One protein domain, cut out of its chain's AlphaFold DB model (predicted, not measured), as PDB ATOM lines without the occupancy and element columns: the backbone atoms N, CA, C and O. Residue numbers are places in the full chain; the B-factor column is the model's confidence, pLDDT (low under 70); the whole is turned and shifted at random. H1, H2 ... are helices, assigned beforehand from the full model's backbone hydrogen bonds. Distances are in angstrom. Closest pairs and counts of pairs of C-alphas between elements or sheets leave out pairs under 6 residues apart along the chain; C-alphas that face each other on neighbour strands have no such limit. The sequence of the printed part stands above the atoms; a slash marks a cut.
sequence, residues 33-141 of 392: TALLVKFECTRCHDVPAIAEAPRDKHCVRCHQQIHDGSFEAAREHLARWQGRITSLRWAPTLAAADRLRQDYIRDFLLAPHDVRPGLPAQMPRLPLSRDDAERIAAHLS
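Overview. This is residues 33 to 141 of the 392 residues of the protein "Cytochrome c" of Deltaproteobacteria bacterium (UniProt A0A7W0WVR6). Two small groups of helices make an elongated body: H1, H4 and H5 at one end, H2 and H3 toward the other, with long unnamed stretches running between. The 109 printed residues include five named helices, H1 to H5 in order, and no named strand; the class is all helix, with 44 residues, under half, in named elements. It is only just compact, close to loose, with radius of gyration of the C-alphas 15.4 A and spans of 48 by 29 by 25 A.

Arrangement. H1, residues 33 to 38, only just touches H5, residues 130 to 140, with 3 pairs of C-alphas within 8 A; the closest, Leu 35 and Asp 132, are 7.0 A apart. They run opposite ways at a steep tilt of 49 degrees. H2, residues 59 to 68, touches H3, residues 75 to 82, opposite ways at a steep 57 degrees; closest C-alphas His 67 and Gln 82, 5.5 A. H4, residues 102 to 110, touches H5, closest C-alphas Arg 106 and Ala 133, 4.8 A. In H1 to H5 every O i to N i+4 pair is within hydrogen-bond range.

Along the chain. H1 begins at C-alpha 33 (54.641, 12.341, 76.571); H5, 15.3 A long, ends at C-alpha 140 (56.282, 21.817, 75.035).

Size, cuts and confidence. The printed part has no cut; the links H1 to H2, H3 to H4 and H4 to H5 are long. No printed residue is under 70.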
ATOM      1  N   THR A  33      53.621  13.121  75.853       96.25
ATOM      2  CA  THR A  33      54.641  12.341  76.571       96.25
ATOM      3  C   THR A  33      54.966  11.031  75.855       96.25
ATOM      4  O   THR A  33      56.137  10.698  75.682       96.25
ATOM      5  N   ALA A  34      53.958  10.327  75.330       96.81
ATOM      6  CA  ALA A  34      54.176   9.106  74.551       96.81
ATOM      7  C   ALA A  34      55.002   9.345  73.271       96.81
ATOM      8  O   ALA A  34      55.797   8.489  72.889       96.81
ATOM      9  N   LEU A  35      54.860  10.509  72.623       97.81
ATOM     10  CA  LEU A  35      55.661  10.869  71.450       97.81
ATOM     11  C   LEU A  35      57.102  11.208  71.845       97.81
ATOM     12  O   LEU A  35      58.035  10.738  71.201       97.81
ATOM     13  N   LEU A  36      57.293  11.958  72.933       97.25
ATOM     14  CA  LEU A  36      58.621  12.275  73.470       97.25
ATOM     15  C   LEU A  36      59.399  11.006  73.870       97.25
ATOM     16  O   LEU A  36      60.607  10.935  73.652       97.25
ATOM     17  N   VAL A  37      58.702   9.990  74.394       96.19
ATOM     18  CA  VAL A  37      59.266   8.656  74.662       96.19
ATOM     19  C   VAL A  37      59.541   7.896  73.361       96.19
ATOM     20  O   VAL A  37      60.647   7.396  73.183       96.19
ATOM     21  N   LYS A  38      58.581   7.846  72.424       95.81
ATOM     22  CA  LYS A  38      58.721   7.166  71.119       95.81
ATOM     23  C   LYS A  38      59.938   7.658  70.329       95.81
ATOM     24  O   LYS A  38      60.644   6.854  69.726       95.81
ATOM     25  N   PHE A  39      60.169   8.968  70.317       96.56
ATOM     26  CA  PHE A  39      61.306   9.588  69.632       96.56
ATOM     27  C   PHE A  39      62.543   9.735  70.529       96.56
ATOM     28  O   PHE A  39      63.519  10.364  70.126       96.56
ATOM     29  N   GLU A  40      62.514   9.143  71.725       95.00
ATOM     30  CA  GLU A  40      63.623   9.062  72.677       95.00
ATOM     31  C   GLU A  40      64.293  10.415  72.975       95.00
ATOM     32  O   GLU A  40      65.520  10.521  73.073       95.00
ATOM     33  N   CYS A  41      63.495  11.474  73.143       95.38
ATOM     34  CA  CYS A  41      64.015  12.825  73.369       95.38
ATOM     35  C   CYS A  41      64.931  12.906  74.606       95.38
ATOM     36  O   CYS A  41      65.868  13.709  74.625       95.38
ATOM     37  N   THR A  42      64.714  12.038  75.603       94.75
ATOM     38  CA  THR A  42      65.494  11.960  76.849       94.75
ATOM     39  C   THR A  42      66.916  11.421  76.684       94.75
ATOM     40  O   THR A  42      67.713  11.511  77.609       94.75
ATOM     41  N   ARG A  43      67.291  10.900  75.507       91.44
ATOM     42  CA  ARG A  43      68.684  10.498  75.221       91.44
ATOM     43  C   ARG A  43      69.625  11.687  75.039       91.44
ATOM     44  O   ARG A  43      70.846  11.552  75.179       91.44
ATOM     45  N   CYS A  44      69.061  12.849  74.721       92.44
ATOM     46  CA  CYS A  44      69.801  14.089  74.513       92.44
ATOM     47  C   CYS A  44      69.341  15.184  75.471       92.44
ATOM     48  O   CYS A  44      70.179  15.895  76.020       92.44
ATOM     49  N   HIS A  45      68.032  15.326  75.665       94.50
ATOM     50  CA  HIS A  45      67.443  16.417  76.422       94.50
ATOM     51  C   HIS A  45      67.036  15.990  77.827       94.50
ATOM     52  O   HIS A  45      66.513  14.902  78.029       94.50
ATOM     53  N   ASP A  46      67.153  16.912  78.774       92.75
ATOM     54  CA  ASP A  46      66.343  16.857  79.987       92.75
ATOM     55  C   ASP A  46      64.889  17.219  79.632       92.75
ATOM     56  O   ASP A  46      64.638  18.271  79.028       92.75
ATOM     57  N   VAL A  47      63.943  16.332  79.950       94.56
ATOM     58  CA  VAL A  47      62.522  16.478  79.615       94.56
ATOM     59  C   VAL A  47      61.691  16.351  80.893       94.56
ATOM     60  O   VAL A  47      61.632  15.264  81.469       94.56
ATOM     61  N   PRO A  48      61.023  17.430  81.348       89.81
ATOM     62  CA  PRO A  48      60.243  17.389  82.579       89.81
ATOM     63  C   PRO A  48      59.188  16.285  82.577       89.81
ATOM     64  O   PRO A  48      58.508  16.073  81.577       89.81
ATOM     65  N   ALA A  49      59.015  15.639  83.732       88.06
ATOM     66  CA  ALA A  49      58.020  14.589  83.959       88.06
ATOM     67  C   ALA A  49      58.160  13.333  83.070       88.06
ATOM     68  O   ALA A  49      57.252  12.505  83.044       88.06
ATOM     69  N   ILE A  50      59.298  13.151  82.391       93.94
ATOM     70  CA  ILE A  50      59.649  11.912  81.692       93.94
ATOM     71  C   ILE A  50      60.901  11.332  82.342       93.94
ATOM     72  O   ILE A  50      61.838  12.061  82.664       93.94
ATOM     73  N   ALA A  51      60.906  10.016  82.559       93.75
ATOM     74  CA  ALA A  51      62.071   9.329  83.096       93.75
ATOM     75  C   ALA A  51      63.293   9.540  82.191       93.75
ATOM     76  O   ALA A  51      63.204   9.469  80.961       93.75
ATOM     77  N   GLU A  52      64.438   9.790  82.814       91.19
ATOM     78  CA  GLU A  52      65.698   9.961  82.105       91.19
ATOM     79  C   GLU A  52      66.084   8.682  81.347       91.19
ATOM     80  O   GLU A  52      65.803   7.565  81.794       91.19
ATOM     81  N   ALA A  53      66.746   8.837  80.198       90.62
ATOM     82  CA  ALA A  53      67.294   7.696  79.485       90.62
ATOM     83  C   ALA A  53      68.381   6.993  80.327       90.62
ATOM     84  O   ALA A  53      69.163   7.665  81.010       90.62
ATOM     85  N   PRO A  54      68.491   5.654  80.244       88.06
ATOM     86  CA  PRO A  54      69.624   4.924  80.803       88.06
ATOM     87  C   PRO A  54      70.965   5.527  80.362       88.06
ATOM     88  O   PRO A  54      71.096   6.017  79.239       88.06
ATOM     89  N   ARG A  55      71.975   5.501  81.241       82.75
ATOM     90  CA  ARG A  55      73.278   6.162  81.020       82.75
ATOM     91  C   ARG A  55      73.959   5.730  79.714       82.75
ATOM     92  O   ARG A  55      74.566   6.554  79.043       82.75
ATOM     93  N   ASP A  56      73.863   4.452  79.374       78.56
ATOM     94  CA  ASP A  56      74.355   3.828  78.139       78.56
ATOM     95  C   ASP A  56      73.638   4.329  76.876       78.56
ATOM     96  O   ASP A  56      74.230   4.336  75.801       78.56
ATOM     97  N   LYS A  57      72.414   4.848  77.014       83.12
ATOM     98  CA  LYS A  57      71.626   5.450  75.927       83.12
ATOM     99  C   LYS A  57      71.669   6.979  75.911       83.12
ATOM    100  O   LYS A  57      71.288   7.596  74.912       83.12
ATOM    101  N   HIS A  58      72.136   7.602  76.992       88.75
ATOM    102  CA  HIS A  58      72.175   9.051  77.147       88.75
ATOM    103  C   HIS A  58      73.510   9.639  76.666       88.75
ATOM    104  O   HIS A  58      74.433   9.889  77.447       88.75
ATOM    105  N   CYS A  59      73.591   9.918  75.362       85.19
ATOM    106  CA  CYS A  59      74.811  10.383  74.694       85.19
ATOM    107  C   CYS A  59      75.396  11.637  75.364       85.19
ATOM    108  O   CYS A  59      76.588  11.693  75.662       85.19
ATOM    109  N   VAL A  60      74.537  12.622  75.653       90.06
ATOM    110  CA  VAL A  60      74.970  13.914  76.201       90.06
ATOM    111  C   VAL A  60      75.516  13.794  77.616       90.06
ATOM    112  O   VAL A  60      76.613  14.277  77.894       90.06
ATOM    113  N   ARG A  61      74.795  13.105  78.505       89.44
ATOM    114  CA  ARG A  61      75.219  12.950  79.897       89.44
ATOM    115  C   ARG A  61      76.482  12.109  80.018       89.44
ATOM    116  O   ARG A  61      77.382  12.478  80.765       89.44
ATOM    117  N   CYS A  62      76.589  11.024  79.249       87.69
ATOM    118  CA  CYS A  62      77.802  10.210  79.209       87.69
ATOM    119  C   CYS A  62      79.018  11.052  78.779       87.69
ATOM    120  O   CYS A  62      80.061  11.026  79.433       87.69
ATOM    121  N   HIS A  63      78.873  11.873  77.733       89.00
ATOM    122  CA  HIS A  63      79.951  12.752  77.277       89.00
ATOM    123  C   HIS A  63      80.308  13.822  78.316       89.00
ATOM    124  O   HIS A  63      81.489  14.088  78.527       89.00
ATOM    125  N   GLN A  64      79.320  14.408  78.998       90.25
ATOM    126  CA  GLN A  64      79.555  15.357  80.090       90.25
ATOM    127  C   GLN A  64      80.346  14.719  81.237       90.25
ATOM    128  O   GLN A  64      81.370  15.272  81.628       90.25
ATOM    129  N   GLN A  65      79.948  13.522  81.681       91.19
ATOM    130  CA  GLN A  65      80.618  12.779  82.755       91.19
ATOM    131  C   GLN A  65      82.067  12.405  82.410       91.19
ATOM    132  O   GLN A  65      82.950  12.362  83.264       91.19
ATOM    133  N   ILE A  66      82.349  12.097  81.142       90.50
ATOM    134  CA  ILE A  66      83.726  11.817  80.718       90.50
ATOM    135  C   ILE A  66      84.563  13.102  80.759       90.50
ATOM    136  O   ILE A  66      85.704  13.077  81.219       90.50
ATOM    137  N   HIS A  67      84.006  14.230  80.306       88.75
ATOM    138  CA  HIS A  67      84.702  15.522  80.291       88.75
ATOM    139  C   HIS A  67      84.926  16.113  81.682       88.75
ATOM    140  O   HIS A  67      85.984  16.690  81.920       88.75
ATOM    141  N   ASP A  68      83.978  15.952  82.601       90.31
ATOM    142  CA  ASP A  68      84.121  16.417  83.985       90.31
ATOM    143  C   ASP A  68      84.912  15.443  84.884       90.31
ATOM    144  O   ASP A  68      85.299  15.808  85.994       90.31
ATOM    145  N   GLY A  69      85.204  14.233  84.391       90.25
ATOM    146  CA  GLY A  69      85.973  13.209  85.100       90.25
ATOM    147  C   GLY A  69      85.163  12.388  86.109       90.25
ATOM    148  O   GLY A  69      85.755  11.615  86.857       90.25
ATOM    149  N   SER A  70      83.835  12.527  86.136       91.12
ATOM    150  CA  SER A  70      82.934  11.749  86.998       91.12
ATOM    151  C   SER A  70      82.530  10.394  86.410       91.12
ATOM    152  O   SER A  70      81.917   9.580  87.104       91.12
ATOM    153  N   PHE A  71      82.858  10.125  85.142       90.50
ATOM    154  CA  PHE A  71      82.587   8.831  84.524       90.50
ATOM    155  C   PHE A  71      83.463   7.727  85.136       90.50
ATOM    156  O   PHE A  71      84.685   7.838  85.195       90.50
ATOM    157  N   GLU A  72      82.837   6.620  85.532       90.31
ATOM    158  CA  GLU A  72      83.518   5.471  86.130       90.31
ATOM    159  C   GLU A  72      84.354   4.710  85.084       90.31
ATOM    160  O   GLU A  72      83.849   3.881  84.323       90.31
ATOM    161  N   ALA A  73      85.649   5.019  85.019       88.69
ATOM    162  CA  ALA A  73      86.631   4.316  84.201       88.69
ATOM    163  C   ALA A  73      88.057   4.533  84.725       88.69
ATOM    164  O   ALA A  73      88.331   5.469  85.476       88.69
ATOM    165  N   ALA A  74      88.990   3.687  84.276       92.62
ATOM    166  CA  ALA A  74      90.415   3.889  84.520       92.62
ATOM    167  C   ALA A  74      90.876   5.264  84.005       92.62
ATOM    168  O   ALA A  74      90.448   5.730  82.943       92.62
ATOM    169  N   ARG A  75      91.789   5.905  84.739       89.50
ATOM    170  CA  ARG A  75      92.248   7.269  84.447       89.50
ATOM    171  C   ARG A  75      92.890   7.392  83.063       89.50
ATOM    172  O   ARG A  75      92.693   8.410  82.402       89.50
ATOM    173  N   GLU A  76      93.600   6.364  82.590       89.88
ATOM    174  CA  GLU A  76      94.172   6.365  81.235       89.88
ATOM    175  C   GLU A  76      93.078   6.369  80.154       89.88
ATOM    176  O   GLU A  76      93.220   7.018  79.115       89.88
ATOM    177  N   HIS A  77      91.962   5.674  80.399       88.38
ATOM    178  CA  HIS A  77      90.824   5.659  79.484       88.38
ATOM    179  C   HIS A  77      90.115   7.010  79.446       88.38
ATOM    180  O   HIS A  77      89.862   7.507  78.349       88.38
ATOM    181  N   LEU A  78      89.869   7.626  80.607       89.94
ATOM    182  CA  LEU A  78      89.276   8.964  80.685       89.94
ATOM    183  C   LEU A  78      90.125   9.993  79.939       89.94
ATOM    184  O   LEU A  78      89.603  10.675  79.062       89.94
ATOM    185  N   ALA A  79      91.437  10.034  80.195       89.06
ATOM    186  CA  ALA A  79      92.343  10.961  79.518       89.06
ATOM    187  C   ALA A  79      92.320  10.780  77.989       89.06
ATOM    188  O   ALA A  79      92.257  11.751  77.233       89.06
ATOM    189  N   ARG A  80      92.305   9.526  77.513       88.19
ATOM    190  CA  ARG A  80      92.195   9.216  76.082       88.19
ATOM    191  C   ARG A  80      90.854   9.659  75.491       88.19
ATOM    192  O   ARG A  80      90.827  10.149  74.363       88.19
ATOM    193  N   TRP A  81      89.745   9.450  76.198       88.75
ATOM    194  CA  TRP A  81      88.406   9.793  75.711       88.75
ATOM    195  C   TRP A  81      88.148  11.300  75.730       88.75
ATOM    196  O   TRP A  81      87.596  11.819  74.763       88.75
ATOM    197  N   GLN A  82      88.611  12.015  76.756       89.12
ATOM    198  CA  GLN A  82      88.496  13.474  76.863       89.12
ATOM    199  C   GLN A  82      89.104  14.192  75.650       89.12
ATOM    200  O   GLN A  82      88.516  15.144  75.143       89.12
ATOM    201  N   GLY A  83      90.227  13.695  75.122       83.75
ATOM    202  CA  GLY A  83      90.847  14.242  73.909       83.75
ATOM    203  C   GLY A  83      90.136  13.891  72.593       83.75
ATOM    204  O   GLY A  83      90.444  14.489  71.566       83.75
ATOM    205  N   ARG A  84      89.208  12.923  72.589       83.62
ATOM    206  CA  ARG A  84      88.540  12.412  71.373       83.62
ATOM    207  C   ARG A  84      87.056  12.756  71.290       83.62
ATOM    208  O   ARG A  84      86.521  12.864  70.193       83.62
ATOM    209  N   ILE A  85      86.386  12.933  72.426       83.12
ATOM    210  CA  ILE A  85      84.971  13.299  72.482       83.12
ATOM    211  C   ILE A  85      84.849  14.806  72.257       83.12
ATOM    212  O   ILE A  85      85.008  15.598  73.179       83.12
ATOM    213  N   THR A  86      84.560  15.213  71.025       81.88
ATOM    214  CA  THR A  86      84.474  16.634  70.642       81.88
ATOM    215  C   THR A  86      83.039  17.129  70.431       81.88
ATOM    216  O   THR A  86      82.813  18.336  70.338       81.88
ATOM    217  N   SER A  87      82.050  16.232  70.399       85.56
ATOM    218  CA  SER A  87      80.642  16.535  70.104       85.56
ATOM    219  C   SER A  87      79.687  16.009  71.186       85.56
ATOM    220  O   SER A  87      80.108  15.349  72.137       85.56
ATOM    221  N   LEU A  88      78.392  16.339  71.061       87.75
ATOM    222  CA  LEU A  88      77.313  15.882  71.953       87.75
ATOM    223  C   LEU A  88      77.567  16.166  73.445       87.75
ATOM    224  O   LEU A  88      77.152  15.406  74.298       87.75
ATOM    225  N   ARG A  89      78.237  17.269  73.792       87.19
ATOM    226  CA  ARG A  89      78.466  17.659  75.203       87.19
ATOM    227  C   ARG A  89      77.350  18.534  75.774       87.19
ATOM    228  O   ARG A  89      77.305  18.793  76.972       87.19
ATOM    229  N   TRP A  90      76.454  19.002  74.907       88.31
ATOM    230  CA  TRP A  90      75.450  19.997  75.244       88.31
ATOM    231  C   TRP A  90      74.166  19.786  74.447       88.31
ATOM    232  O   TRP A  90      74.193  19.698  73.222       88.31
ATOM    233  N   ALA A  91      73.040  19.812  75.149       90.62
ATOM    234  CA  ALA A  91      71.697  19.913  74.595       90.62
ATOM    235  C   ALA A  91      70.848  20.782  75.541       90.62
ATOM    236  O   ALA A  91      71.122  20.828  76.742       90.62
ATOM    237  N   PRO A  92      69.866  21.549  75.035       89.69
ATOM    238  CA  PRO A  92      68.991  22.326  75.906       89.69
ATOM    239  C   PRO A  92      68.039  21.403  76.682       89.69
ATOM    240  O   PRO A  92      67.536  20.437  76.116       89.69
ATOM    241  N   THR A  93      67.726  21.744  77.932       90.94
ATOM    242  CA  THR A  93      66.528  21.204  78.600       90.94
ATOM    243  C   THR A  93      65.272  21.653  77.847       90.94
ATOM    244  O   THR A  93      65.208  22.787  77.354       90.94
ATOM    245  N   LEU A  94      64.273  20.777  77.759       93.69
ATOM    246  CA  LEU A  94      62.965  21.102  77.191       93.69
ATOM    247  C   LEU A  94      62.045  21.807  78.198       93.69
ATOM    248  O   LEU A  94      60.998  22.311  77.805       93.69
ATOM    249  N   ALA A  95      62.457  21.940  79.464       88.69
ATOM    250  CA  ALA A  95      61.722  22.702  80.477       88.69
ATOM    251  C   ALA A  95      61.529  24.183  80.114       88.69
ATOM    252  O   ALA A  95      60.559  24.801  80.532       88.69
ATOM    253  N   ALA A  96      62.454  24.746  79.331       86.62
ATOM    254  CA  ALA A  96      62.436  26.140  78.889       86.62
ATOM    255  C   ALA A  96      61.950  26.296  77.434       86.62
ATOM    256  O   ALA A  96      62.374  27.228  76.738       86.62
ATOM    257  N   ALA A  97      61.169  25.335  76.928       90.31
ATOM    258  CA  ALA A  97      60.611  25.370  75.574       90.31
ATOM    259  C   ALA A  97      59.365  26.269  75.459       90.31
ATOM    260  O   ALA A  97      59.047  26.723  74.363       90.31
ATOM    261  N   ASP A  98      58.725  26.599  76.580       86.81
ATOM    262  CA  ASP A  98      57.576  27.506  76.694       86.81
ATOM    263  C   ASP A  98      57.827  28.909  76.113       86.81
ATOM    264  O   ASP A  98      56.933  29.537  75.544       86.81
ATOM    265  N   ARG A  99      59.072  29.393  76.175       86.81
ATOM    266  CA  ARG A  99      59.482  30.673  75.575       86.81
ATOM    267  C   ARG A  99      59.519  30.667  74.044       86.81
ATOM    268  O   ARG A  99      59.630  31.731  73.429       86.81
ATOM    269  N   LEU A 100      59.527  29.484  73.431       91.75
ATOM    270  CA  LEU A 100      59.589  29.314  71.984       91.75
ATOM    271  C   LEU A 100      58.179  29.335  71.394       91.75
ATOM    272  O   LEU A 100      57.200  29.016  72.072       91.75
ATOM    273  N   ARG A 101      58.082  29.712  70.123       91.56
ATOM    274  CA  ARG A 101      56.823  29.655  69.373       91.56
ATOM    275  C   ARG A 101      56.531  28.207  68.945       91.56
ATOM    276  O   ARG A 101      57.460  27.462  68.621       91.56
ATOM    277  N   GLN A 102      55.268  27.786  68.974       92.19
ATOM    278  CA  GLN A 102      54.840  26.430  68.607       92.19
ATOM    279  C   GLN A 102      55.104  26.141  67.131       92.19
ATOM    280  O   GLN A 102      55.599  25.064  66.805       92.19
ATOM    281  N   ASP A 103      54.808  27.099  66.251       93.44
ATOM    282  CA  ASP A 103      55.075  26.977  64.815       93.44
ATOM    283  C   ASP A 103      56.568  26.753  64.546       93.44
ATOM    284  O   ASP A 103      56.924  25.838  63.806       93.44
ATOM    285  N   TYR A 104      57.438  27.485  65.248       95.06
ATOM    286  CA  TYR A 104      58.875  27.249  65.203       95.06
ATOM    287  C   TYR A 104      59.264  25.854  65.692       95.06
ATOM    288  O   TYR A 104      60.042  25.193  65.014       95.06
ATOM    289  N   ILE A 105      58.766  25.395  66.851       96.62
ATOM    290  CA  ILE A 105      59.111  24.054  67.359       96.62
ATOM    291  C   ILE A 105      58.695  22.989  66.337       96.62
ATOM    292  O   ILE A 105      59.506  22.131  65.996       96.62
ATOM    293  N   ARG A 106      57.467  23.069  65.814       96.75
ATOM    294  CA  ARG A 106      56.957  22.163  64.778       96.75
ATOM    295  C   ARG A 106      57.873  22.147  63.554       96.75
ATOM    296  O   ARG A 106      58.296  21.079  63.118       96.75
ATOM    297  N   ASP A 107      58.175  23.319  63.002       96.00
ATOM    298  CA  ASP A 107      58.954  23.426  61.768       96.00
ATOM    299  C   ASP A 107      60.416  23.014  61.988       96.00
ATOM    300  O   ASP A 107      61.009  22.365  61.130       96.00
ATOM    301  N   PHE A 108      60.978  23.294  63.166       96.25
ATOM    302  CA  PHE A 108      62.309  22.841  63.565       96.25
ATOM    303  C   PHE A 108      62.395  21.320  63.723       96.25
ATOM    304  O   PHE A 108      63.399  20.728  63.347       96.25
ATOM    305  N   LEU A 109      61.360  20.669  64.259       96.75
ATOM    306  CA  LEU A 109      61.324  19.208  64.371       96.75
ATOM    307  C   LEU A 109      61.259  18.532  62.993       96.75
ATOM    308  O   LEU A 109      61.890  17.497  62.789       96.75
ATOM    309  N   LEU A 110      60.523  19.123  62.046       95.62
ATOM    310  CA  LEU A 110      60.391  18.617  60.674       95.62
ATOM    311  C   LEU A 110      61.634  18.894  59.813       95.62
ATOM    312  O   LEU A 110      61.979  18.088  58.950       95.62
ATOM    313  N   ALA A 111      62.289  20.030  60.043       93.50
ATOM    314  CA  ALA A 111      63.439  20.511  59.288       93.50
ATOM    315  C   ALA A 111      64.492  21.104  60.247       93.50
ATOM    316  O   ALA A 111      64.664  22.334  60.319       93.50
ATOM    317  N   PRO A 112      65.193  20.247  61.018       94.06
ATOM    318  CA  PRO A 112      66.191  20.714  61.964       94.06
ATOM    319  C   PRO A 112      67.334  21.392  61.218       94.06
ATOM    320  O   PRO A 112      67.793  20.930  60.175       94.06
ATOM    321  N   HIS A 113      67.787  22.507  61.770       90.31
ATOM    322  CA  HIS A 113      68.867  23.319  61.224       90.31
ATOM    323  C   HIS A 113      69.807  23.760  62.340       90.31
ATOM    324  O   HIS A 113      69.477  23.671  63.526       90.31
ATOM    325  N   ASP A 114      70.977  24.264  61.967       88.94
ATOM    326  CA  ASP A 114      71.930  24.761  62.945       88.94
ATOM    327  C   ASP A 114      71.377  25.996  63.674       88.94
ATOM    328  O   ASP A 114      71.023  27.017  63.081       88.94
ATOM    329  N   VAL A 115      71.284  25.866  64.993       91.50
ATOM    330  CA  VAL A 115      70.841  26.913  65.909       91.50
ATOM    331  C   VAL A 115      72.013  27.472  66.710       91.50
ATOM    332  O   VAL A 115      71.925  28.599  67.194       91.50
ATOM    333  N   ARG A 116      73.084  26.694  66.891       90.25
ATOM    334  CA  ARG A 116      74.247  27.018  67.725       90.25
ATOM    335  C   ARG A 116      75.507  26.682  66.939       90.25
ATOM    336  O   ARG A 116      76.096  25.627  67.164       90.25
ATOM    337  N   PRO A 117      75.977  27.610  66.097       86.62
ATOM    338  CA  PRO A 117      77.052  27.305  65.162       86.62
ATOM    339  C   PRO A 117      78.434  27.044  65.770       86.62
ATOM    340  O   PRO A 117      79.387  26.764  65.045       86.62
ATOM    341  N   GLY A 118      78.576  27.188  67.091       85.38
ATOM    342  CA  GLY A 118      79.765  26.763  67.824       85.38
ATOM    343  C   GLY A 118      79.695  25.328  68.360       85.38
ATOM    344  O   GLY A 118      80.696  24.838  68.877       85.38
ATOM    345  N   LEU A 119      78.553  24.639  68.247       87.12
ATOM    346  CA  LEU A 119      78.419  23.220  68.573       87.12
ATOM    347  C   LEU A 119      78.457  22.375  67.290       87.12
ATOM    348  O   LEU A 119      77.677  22.627  66.379       87.12
ATOM    349  N   PRO A 120      79.285  21.316  67.231       85.94
ATOM    350  CA  PRO A 120      79.252  20.388  66.105       85.94
ATOM    351  C   PRO A 120      77.926  19.624  66.006       85.94
ATOM    352  O   PRO A 120      77.411  19.409  64.916       85.94
ATOM    353  N   ALA A 121      77.377  19.191  67.145       89.31
ATOM    354  CA  ALA A 121      76.153  18.399  67.173       89.31
ATOM    355  C   ALA A 121      74.900  19.274  67.073       89.31
ATOM    356  O   ALA A 121      74.781  20.296  67.750       89.31
ATOM    357  N   GLN A 122      73.955  18.808  66.267       90.88
ATOM    358  CA  GLN A 122      72.674  19.437  65.984       90.88
ATOM    359  C   GLN A 122      71.526  18.485  66.345       90.88
ATOM    360  O   GLN A 122      71.736  17.304  66.629       90.88
ATOM    361  N   MET A 123      70.293  18.996  66.318       93.50
ATOM    362  CA  MET A 123      69.114  18.137  66.435       93.50
ATOM    363  C   MET A 123      69.078  17.172  65.236       93.50
ATOM    364  O   MET A 123      69.154  17.635  64.095       93.50
ATOM    365  N   PRO A 124      68.988  15.850  65.451       92.00
ATOM    366  CA  PRO A 124      68.890  14.904  64.351       92.00
ATOM    367  C   PRO A 124      67.547  15.040  63.632       92.00
ATOM    368  O   PRO A 124      66.532  15.389  64.235       92.00
ATOM    369  N   ARG A 125      67.531  14.697  62.342       93.94
ATOM    370  CA  ARG A 125      66.276  14.473  61.625       93.94
ATOM    371  C   ARG A 125      65.599  13.235  62.200       93.94
ATOM    372  O   ARG A 125      66.221  12.177  62.302       93.94
ATOM    373  N   LEU A 126      64.329  13.364  62.550       95.38
ATOM    374  CA  LEU A 126      63.510  12.290  63.102       95.38
ATOM    375  C   LEU A 126      62.430  11.882  62.086       95.38
ATOM    376  O   LEU A 126      62.000  12.725  61.294       95.38
ATOM    377  N   PRO A 127      61.944  10.628  62.106       94.69
ATOM    378  CA  PRO A 127      60.875  10.167  61.227       94.69
ATOM    379  C   PRO A 127      59.506  10.557  61.810       94.69
ATOM    380  O   PRO A 127      58.652   9.708  62.063       94.69
ATOM    381  N   LEU A 128      59.323  11.848  62.091       95.06
ATOM    382  CA  LEU A 128      58.101  12.398  62.674       95.06
ATOM    383  C   LEU A 128      57.151  12.909  61.592       95.06
ATOM    384  O   LEU A 128      57.567  13.515  60.603       95.06
ATOM    385  N   SER A 129      55.859  12.650  61.783       96.94
ATOM    386  CA  SER A 129      54.818  13.253  60.955       96.94
ATOM    387  C   SER A 129      54.587  14.713  61.357       96.94
ATOM    388  O   SER A 129      54.993  15.159  62.432       96.94
ATOM    389  N   ARG A 130      53.891  15.473  60.506       96.94
ATOM    390  CA  ARG A 130      53.458  16.833  60.858       96.94
ATOM    391  C   ARG A 130      52.576  16.843  62.114       96.94
ATOM    392  O   ARG A 130      52.772  17.714  62.952       96.94
ATOM    393  N   ASP A 131      51.673  15.872  62.255       97.88
ATOM    394  CA  ASP A 131      50.813  15.736  63.441       97.88
ATOM    395  C   ASP A 131      51.640  15.474  64.709       97.88
ATOM    396  O   ASP A 131      51.464  16.157  65.718       97.88
ATOM    397  N   ASP A 132      52.620  14.562  64.637       98.25
ATOM    398  CA  ASP A 132      53.537  14.313  65.754       98.25
ATOM    399  C   ASP A 132      54.263  15.606  66.167       98.25
ATOM    400  O   ASP A 132      54.327  15.939  67.353       98.25
ATOM    401  N   ALA A 133      54.776  16.359  65.185       98.06
ATOM    402  CA  ALA A 133      55.483  17.618  65.405       98.06
ATOM    403  C   ALA A 133      54.591  18.677  66.075       98.06
ATOM    404  O   ALA A 133      55.023  19.354  67.008       98.06
ATOM    405  N   GLU A 134      53.348  18.814  65.612       96.56
ATOM    406  CA  GLU A 134      52.361  19.760  66.140       96.56
ATOM    407  C   GLU A 134      51.970  19.422  67.576       96.56
ATOM    408  O   GLU A 134      51.929  20.305  68.437       96.56
ATOM    409  N   ARG A 135      51.757  18.138  67.871       96.81
ATOM    410  CA  ARG A 135      51.424  17.673  69.219       96.81
ATOM    411  C   ARG A 135      52.581  17.865  70.192       96.81
ATOM    412  O   ARG A 135      52.354  18.346  71.303       96.81
ATOM    413  N   ILE A 136      53.813  17.553  69.781       96.94
ATOM    414  CA  ILE A 136      55.013  17.818  70.590       96.94
ATOM    415  C   ILE A 136      55.168  19.324  70.831       96.94
ATOM    416  O   ILE A 136      55.382  19.740  71.970       96.94
ATOM    417  N   ALA A 137      55.016  20.158  69.799       95.38
ATOM    418  CA  ALA A 137      55.093  21.609  69.942       95.38
ATOM    419  C   ALA A 137      54.046  22.143  70.935       95.38
ATOM    420  O   ALA A 137      54.385  22.920  71.831       95.38
ATOM    421  N   ALA A 138      52.797  21.681  70.823       93.19
ATOM    422  CA  ALA A 138      51.711  22.073  71.715       93.19
ATOM    423  C   ALA A 138      51.928  21.624  73.167       93.19
ATOM    424  O   ALA A 138      51.571  22.346  74.097       93.19
ATOM    425  N   HIS A 139      52.546  20.461  73.367       93.75
ATOM    426  CA  HIS A 139      52.919  19.965  74.687       93.75
ATOM    427  C   HIS A 139      54.040  20.793  75.333       93.75
ATOM    428  O   HIS A 139      53.949  21.153  76.509       93.75
ATOM    429  N   LEU A 140      55.089  21.107  74.562       93.00
ATOM    430  CA  LEU A 140      56.282  21.817  75.035       93.00
ATOM    431  C   LEU A 140      56.059  23.318  75.243       93.00
ATOM    432  O   LEU A 140      56.719  23.924  76.084       93.00
ATOM    433  N   SER A 141      55.146  23.922  74.483       89.94
ATOM    434  CA  SER A 141      54.871  25.359  74.531       89.94
ATOM    435  C   SER A 141      53.363  25.640  74.597       89.94
ATOM    436  O   SER A 141      52.804  26.252  73.687       89.94
TER     437      SER A 141